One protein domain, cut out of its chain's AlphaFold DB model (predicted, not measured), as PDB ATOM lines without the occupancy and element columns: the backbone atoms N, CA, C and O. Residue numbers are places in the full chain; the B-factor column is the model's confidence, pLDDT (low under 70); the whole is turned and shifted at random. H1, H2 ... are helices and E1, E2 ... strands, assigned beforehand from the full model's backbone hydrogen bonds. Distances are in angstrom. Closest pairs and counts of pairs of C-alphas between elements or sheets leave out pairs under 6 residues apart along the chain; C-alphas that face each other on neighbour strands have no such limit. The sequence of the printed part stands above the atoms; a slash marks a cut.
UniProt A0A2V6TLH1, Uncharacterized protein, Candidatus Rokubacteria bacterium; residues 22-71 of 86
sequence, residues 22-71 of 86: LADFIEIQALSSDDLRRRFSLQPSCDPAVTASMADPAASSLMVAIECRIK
ATOM      1  N   LEU A  22      24.268 -26.289   5.451       88.00
ATOM      2  CA  LEU A  22      24.781 -25.725   4.199       88.00
ATOM      3  C   LEU A  22      26.163 -26.293   3.829       88.00
ATOM      4  O   LEU A  22      26.426 -26.514   2.651       88.00
ATOM      5  N   ALA A  23      27.026 -26.548   4.817       89.44
ATOM      6  CA  ALA A  23      28.354 -27.109   4.578       89.44
ATOM      7  C   ALA A  23      28.260 -28.521   3.981       89.44
ATOM      8  O   ALA A  23      28.844 -28.779   2.931       89.44
ATOM      9  N   ASP A  24      27.434 -29.385   4.580       90.31
ATOM     10  CA  ASP A  24      27.207 -30.747   4.078       90.31
ATOM     11  C   ASP A  24      26.605 -30.738   2.664       90.31
ATOM     12  O   ASP A  24      26.961 -31.554   1.812       90.31
ATOM     13  N   PHE A  25      25.702 -29.790   2.387       90.88
ATOM     14  CA  PHE A  25      25.097 -29.645   1.066       90.88
ATOM     15  C   PHE A  25      26.123 -29.259  -0.006       90.88
ATOM     16  O   PHE A  25      26.078 -29.802  -1.110       90.88
ATOM     17  N   ILE A  26      27.057 -28.355   0.308       90.69
ATOM     18  CA  ILE A  26      28.127 -27.957  -0.618       90.69
ATOM     19  C   ILE A  26      29.017 -29.157  -0.953       90.69
ATOM     20  O   ILE A  26      29.358 -29.352  -2.119       90.69
ATOM     21  N   GLU A  27      29.347 -29.988   0.037       92.38
ATOM     22  CA  GLU A  27      30.109 -31.215  -0.204       92.38
ATOM     23  C   GLU A  27      29.366 -32.168  -1.140       92.38
ATOM     24  O   GLU A  27      29.967 -32.706  -2.064       92.38
ATOM     25  N   ILE A  28      28.059 -32.357  -0.933       91.88
ATOM     26  CA  ILE A  28      27.230 -33.235  -1.768       91.88
ATOM     27  C   ILE A  28      27.097 -32.693  -3.195       91.88
ATOM     28  O   ILE A  28      27.192 -33.467  -4.141       91.88
ATOM     29  N   GLN A  29      26.925 -31.381  -3.367       91.19
ATOM     30  CA  GLN A  29      26.877 -30.723  -4.680       91.19
ATOM     31  C   GLN A  29      28.180 -30.854  -5.474       91.19
ATOM     32  O   GLN A  29      28.153 -30.823  -6.700       91.19
ATOM     33  N   ALA A  30      29.320 -30.987  -4.794       93.19
ATOM     34  CA  ALA A  30      30.613 -31.172  -5.445       93.19
ATOM     35  C   ALA A  30      30.850 -32.617  -5.924       93.19
ATOM     36  O   ALA A  30      31.825 -32.871  -6.635       93.19
ATOM     37  N   LEU A  31      29.996 -33.570  -5.534       93.00
ATOM     38  CA  LEU A  31      30.144 -34.973  -5.907       93.00
ATOM     39  C   LEU A  31      29.729 -35.224  -7.357       93.00
ATOM     40  O   LEU A  31      28.766 -34.659  -7.871       93.00
ATOM     41  N   SER A  32      30.429 -36.159  -7.997       93.31
ATOM     42  CA  SER A  32      30.013 -36.698  -9.288       93.31
ATOM     43  C   SER A  32      28.743 -37.548  -9.151       93.31
ATOM     44  O   SER A  32      28.435 -38.069  -8.075       93.31
ATOM     45  N   SER A  33      28.028 -37.788 -10.252       91.56
ATOM     46  CA  SER A  33      26.871 -38.695 -10.253       91.56
ATOM     47  C   SER A  33      27.228 -40.127  -9.820       91.56
ATOM     48  O   SER A  33      26.387 -40.825  -9.256       91.56
ATOM     49  N   ASP A  34      28.452 -40.606 -10.080       92.31
ATOM     50  CA  ASP A  34      28.938 -41.901  -9.572       92.31
ATOM     51  C   ASP A  34      29.117 -41.887  -8.050       92.31
ATOM     52  O   ASP A  34      28.697 -42.821  -7.363       92.31
ATOM     53  N   ASP A  35      29.692 -40.815  -7.509       94.62
ATOM     54  CA  ASP A  35      29.915 -40.679  -6.070       94.62
ATOM     55  C   ASP A  35      28.605 -40.467  -5.311       94.62
ATOM     56  O   ASP A  35      28.423 -41.043  -4.241       94.62
ATOM     57  N   LEU A  36      27.650 -39.730  -5.887       92.62
ATOM     58  CA  LEU A  36      26.288 -39.620  -5.362       92.62
ATOM     59  C   LEU A  36      25.605 -40.989  -5.306       92.62
ATOM     60  O   LEU A  36      25.026 -41.347  -4.278       92.62
ATOM     61  N   ARG A  37      25.723 -41.796  -6.370       92.75
ATOM     62  CA  ARG A  37      25.184 -43.164  -6.380       92.75
ATOM     63  C   ARG A  37      25.792 -44.018  -5.275       92.75
ATOM     64  O   ARG A  37      25.053 -44.693  -4.565       92.75
ATOM     65  N   ARG A  38      27.109 -43.960  -5.078       93.06
ATOM     66  CA  ARG A  38      27.782 -44.705  -4.001       93.06
ATOM     67  C   ARG A  38      27.376 -44.199  -2.618       93.06
ATOM     68  O   ARG A  38      27.032 -45.006  -1.759       93.06
ATOM     69  N   ARG A  39      27.371 -42.880  -2.411       92.00
ATOM     70  CA  ARG A  39      27.088 -42.246  -1.114       92.00
ATOM     71  C   ARG A  39      25.663 -42.509  -0.642       92.00
ATOM     72  O   ARG A  39      25.459 -42.764   0.539       92.00
ATOM     73  N   PHE A  40      24.699 -42.497  -1.558       90.50
ATOM     74  CA  PHE A  40      23.285 -42.729  -1.249       90.50
ATOM     75  C   PHE A  40      22.798 -44.137  -1.617       90.50
ATOM     76  O   PHE A  40      21.599 -44.394  -1.578       90.50
ATOM     77  N   SER A  41      23.715 -45.056  -1.949       90.50
ATOM     78  CA  SER A  41      23.404 -46.438  -2.355       90.50
ATOM     79  C   SER A  41      22.321 -46.528  -3.442       90.50
ATOM     80  O   SER A  41      21.433 -47.381  -3.403       90.50
ATOM     81  N   LEU A  42      22.378 -45.616  -4.411       89.06
ATOM     82  CA  LEU A  42      21.428 -45.540  -5.517       89.06
ATOM     83  C   LEU A  42      21.750 -46.610  -6.564       89.06
ATOM     84  O   LEU A  42      22.886 -47.074  -6.689       89.06
ATOM     85  N   GLN A  43      20.751 -46.978  -7.366       87.25
ATOM     86  CA  GLN A  43      20.958 -47.945  -8.442       87.25
ATOM     87  C   GLN A  43      21.958 -47.427  -9.494       87.25
ATOM     88  O   GLN A  43      21.977 -46.231  -9.787       87.25
ATOM     89  N   PRO A  44      22.737 -48.311 -10.148       86.31
ATOM     90  CA  PRO A  44      23.689 -47.901 -11.185       86.31
ATOM     91  C   PRO A  44      23.038 -47.188 -12.379       86.31
ATOM     92  O   PRO A  44      23.670 -46.333 -12.992       86.31
ATOM     93  N   SER A  45      21.783 -47.527 -12.692       85.56
ATOM     94  CA  SER A  45      20.973 -46.943 -13.769       85.56
ATOM     95  C   SER A  45      20.314 -45.607 -13.408       85.56
ATOM     96  O   SER A  45      19.680 -44.994 -14.269       85.56
ATOM     97  N   CYS A  46      20.421 -45.170 -12.150       87.94
ATOM     98  CA  CYS A  46      19.904 -43.878 -11.723       87.94
ATOM     99  C   CYS A  46      20.826 -42.752 -12.197       87.94
ATOM    100  O   CYS A  46      22.031 -42.782 -11.949       87.94
ATOM    101  N   ASP A  47      20.227 -41.734 -12.808       90.38
ATOM    102  CA  ASP A  47      20.833 -40.418 -12.962       90.38
ATOM    103  C   ASP A  47      20.351 -39.505 -11.815       90.38
ATOM    104  O   ASP A  47      19.162 -39.155 -11.789       90.38
ATOM    105  N   PRO A  48      21.205 -39.215 -10.809       92.25
ATOM    106  CA  PRO A  48      20.822 -38.436  -9.641       92.25
ATOM    107  C   PRO A  48      20.822 -36.930  -9.934       92.25
ATOM    108  O   PRO A  48      21.803 -36.379 -10.427       92.25
ATOM    109  N   ALA A  49      19.755 -36.243  -9.534       91.56
ATOM    110  CA  ALA A  49      19.664 -34.787  -9.497       91.56
ATOM    111  C   ALA A  49      19.461 -34.319  -8.053       91.56
ATOM    112  O   ALA A  49      18.595 -34.831  -7.345       91.56
ATOM    113  N   VAL A  50      20.256 -33.344  -7.612       92.81
ATOM    114  CA  VAL A  50      20.203 -32.811  -6.246       92.81
ATOM    115  C   VAL A  50      19.554 -31.433  -6.267       92.81
ATOM    116  O   VAL A  50      19.954 -30.553  -7.024       92.81
ATOM    117  N   THR A  51      18.559 -31.232  -5.413       91.62
ATOM    118  CA  THR A  51      17.912 -29.936  -5.188       91.62
ATOM    119  C   THR A  51      17.871 -29.636  -3.698       91.62
ATOM    120  O   THR A  51      17.876 -30.546  -2.873       91.62
ATOM    121  N   ALA A  52      17.856 -28.357  -3.334       91.94
ATOM    122  CA  ALA A  52      17.774 -27.934  -1.943       91.94
ATOM    123  C   ALA A  52      16.750 -26.819  -1.772       91.94
ATOM    124  O   ALA A  52      16.585 -25.962  -2.640       91.94
ATOM    125  N   SER A  53      16.095 -26.829  -0.620       90.00
ATOM    126  CA  SER A  53      15.202 -25.783  -0.149       90.00
ATOM    127  C   SER A  53      15.568 -25.417   1.284       90.00
ATOM    128  O   SER A  53      15.968 -26.274   2.073       90.00
ATOM    129  N   MET A  54      15.416 -24.144   1.637       85.50
ATOM    130  CA  MET A  54      15.510 -23.711   3.030       85.50
ATOM    131  C   MET A  54      14.332 -24.316   3.799       85.50
ATOM    132  O   MET A  54      13.183 -23.975   3.528       85.50
ATOM    133  N   ALA A  55      14.618 -25.237   4.720       76.62
ATOM    134  CA  ALA A  55      13.585 -25.911   5.509       76.62
ATOM    135  C   ALA A  55      13.075 -24.998   6.628       76.62
ATOM    136  O   ALA A  55      11.874 -24.869   6.847       76.62
ATOM    137  N   ASP A  56      14.023 -24.351   7.306       74.88
ATOM    138  CA  ASP A  56      13.778 -23.395   8.373       74.88
ATOM    139  C   ASP A  56      14.907 -22.346   8.371       74.88
ATOM    140  O   ASP A  56      16.070 -22.682   8.635       74.88
ATOM    141  N   PRO A  57      14.605 -21.072   8.064       69.06
ATOM    142  CA  PRO A  57      15.596 -20.005   8.092       69.06
ATOM    143  C   PRO A  57      16.136 -19.713   9.499       69.06
ATOM    144  O   PRO A  57      17.238 -19.180   9.605       69.06
ATOM    145  N   ALA A  58      15.419 -20.080  10.567       73.44
ATOM    146  CA  ALA A  58      15.894 -19.922  11.940       73.44
ATOM    147  C   ALA A  58      16.904 -21.012  12.342       73.44
ATOM    148  O   ALA A  58      17.821 -20.745  13.116       73.44
ATOM    149  N   ALA A  59      16.774 -22.222  11.789       70.75
ATOM    150  CA  ALA A  59      17.623 -23.367  12.123       70.75
ATOM    151  C   ALA A  59      18.863 -23.518  11.223       70.75
ATOM    152  O   ALA A  59      19.669 -24.420  11.442       70.75
ATOM    153  N   SER A  60      19.041 -22.652  10.213       76.50
ATOM    154  CA  SER A  60      20.146 -22.733   9.236       76.50
ATOM    155  C   SER A  60      20.270 -24.112   8.560       76.50
ATOM    156  O   SER A  60      21.365 -24.541   8.189       76.50
ATOM    157  N   SER A  61      19.145 -24.816   8.414       84.25
ATOM    158  CA  SER A  61      19.080 -26.173   7.870       84.25
ATOM    159  C   SER A  61      18.437 -26.192   6.488       84.25
ATOM    160  O   SER A  61      17.406 -25.553   6.247       84.25
ATOM    161  N   LEU A  62      19.016 -26.989   5.597       89.75
ATOM    162  CA  LEU A  62      18.502 -27.241   4.261       89.75
ATOM    163  C   LEU A  62      17.765 -28.572   4.223       89.75
ATOM    164  O   LEU A  62      18.253 -29.583   4.730       89.75
ATOM    165  N   MET A  63      16.619 -28.571   3.554       92.31
ATOM    166  CA  MET A  63      15.969 -29.784   3.089       92.31
ATOM    167  C   MET A  63      16.459 -30.061   1.674       92.31
ATOM    168  O   MET A  63      16.216 -29.283   0.753       92.31
ATOM    169  N   VAL A  64      17.176 -31.162   1.515       91.06
ATOM    170  CA  VAL A  64      17.790 -31.580   0.259       91.06
ATOM    171  C   VAL A  64      17.003 -32.753  -0.297       91.06
ATOM    172  O   VAL A  64      16.757 -33.720   0.421       91.06
ATOM    173  N   ALA A  65      16.608 -32.671  -1.562       91.62
ATOM    174  CA  ALA A  65      15.958 -33.747  -2.291       91.62
ATOM    175  C   ALA A  65      16.898 -34.289  -3.371       91.62
ATOM    176  O   ALA A  65      17.439 -33.535  -4.181       91.62
ATOM    177  N   ILE A  66      17.079 -35.607  -3.377       91.00
ATOM    178  CA  ILE A  66      17.833 -36.335  -4.395       91.00
ATOM    179  C   ILE A  66      16.832 -37.119  -5.227       91.00
ATOM    180  O   ILE A  66      16.191 -38.045  -4.728       91.00
ATOM    181  N   GLU A  67      16.695 -36.731  -6.487       90.81
ATOM    182  CA  GLU A  67      15.834 -37.380  -7.462       90.81
ATOM    183  C   GLU A  67      16.651 -38.351  -8.305       90.81
ATOM    184  O   GLU A  67      17.642 -37.971  -8.916       90.81
ATOM    185  N   CYS A  68      16.209 -39.595  -8.388       88.62
ATOM    186  CA  CYS A  68      16.775 -40.595  -9.278       88.62
ATOM    187  C   CYS A  68      15.873 -40.783 -10.486       88.62
ATOM    188  O   CYS A  68      14.760 -41.296 -10.348       88.62
ATOM    189  N   ARG A  69      16.375 -40.436 -11.673       84.19
ATOM    190  CA  ARG A  69      15.706 -40.764 -12.935       84.19
ATOM    191  C   ARG A  69      16.282 -42.062 -13.469       84.19
ATOM    192  O   ARG A  69      17.460 -42.120 -13.813       84.19
ATOM    193  N   ILE A  70      15.467 -43.113 -13.533       81.12
ATOM    194  CA  ILE A  70      15.903 -44.366 -14.154       81.12
ATOM    195  C   ILE A  70      15.905 -44.158 -15.663       81.12
ATOM    196  O   ILE A  70      14.844 -44.043 -16.284       81.12
ATOM    197  N   LYS A  71      17.097 -44.112 -16.262       69.50
ATOM    198  CA  LYS A  71      17.207 -44.125 -17.718       69.50
ATOM    199  C   LYS A  71      16.853 -45.536 -18.200       69.50
ATOM    200  O   LYS A  71      17.432 -46.500 -17.691       69.50
TER     201      LYS A  71
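What this domain is: This is residues 22 to 71 of the 86 residues of an uncharacterized protein of Candidatus Rokubacteria bacterium (UniProt A0A2V6TLH1). A long hairpin of two antiparallel strands, E1 and E2, makes a rod, with two short helices, H1 and H2, following each other along one side of it. The printed part has 50 residues, with two named helices and two named strands in the order H1, H2, E1, E2 along the chain; the class is mixed, helices and strands, with 15 residues in the helices and 21 in the strands. The whole is only just loose, close to compact, with a radius of gyration of the C-alphas of 11.9 A, spanning 38 by 17 by 14 A.

Where its parts are: H1, residues 22 to 29, begins at C-alpha 22 (24.781, -25.725, 4.199). H2 is residues 33 to 39. E1, residues 46 to 56, is 29.3 A long. E2, residues 61 to 70, is 28.7 A long and ends at C-alpha 70 (15.903, -44.366, -14.154).

How they stand to each other: E1 and E2 form a hairpin at 159 degrees; N 49 and O 67 are within hydrogen-bond range at 2.8 A. The closest C-alphas of H1 and E2 are Leu 22 and Leu 62, 6.5 A; of H2 and E1, Ser 33 and Pro 48, 6.1 A. H1 and H2 are close but not clearly touching, C-alphas 28 and 36 being closest at 7.4 A, at a steep tilt of 56 degrees, opposite ways. H2 and E2 are apart. In H1 and H2 every O i to N i+4 pair is within hydrogen-bond range.

The domain as a whole: The C-alphas farthest apart, Ala 58 and Lys 71, are 38.3 A apart. The printed part has no cut and no long link. Residues 57 and 71 have pLDDT under 70.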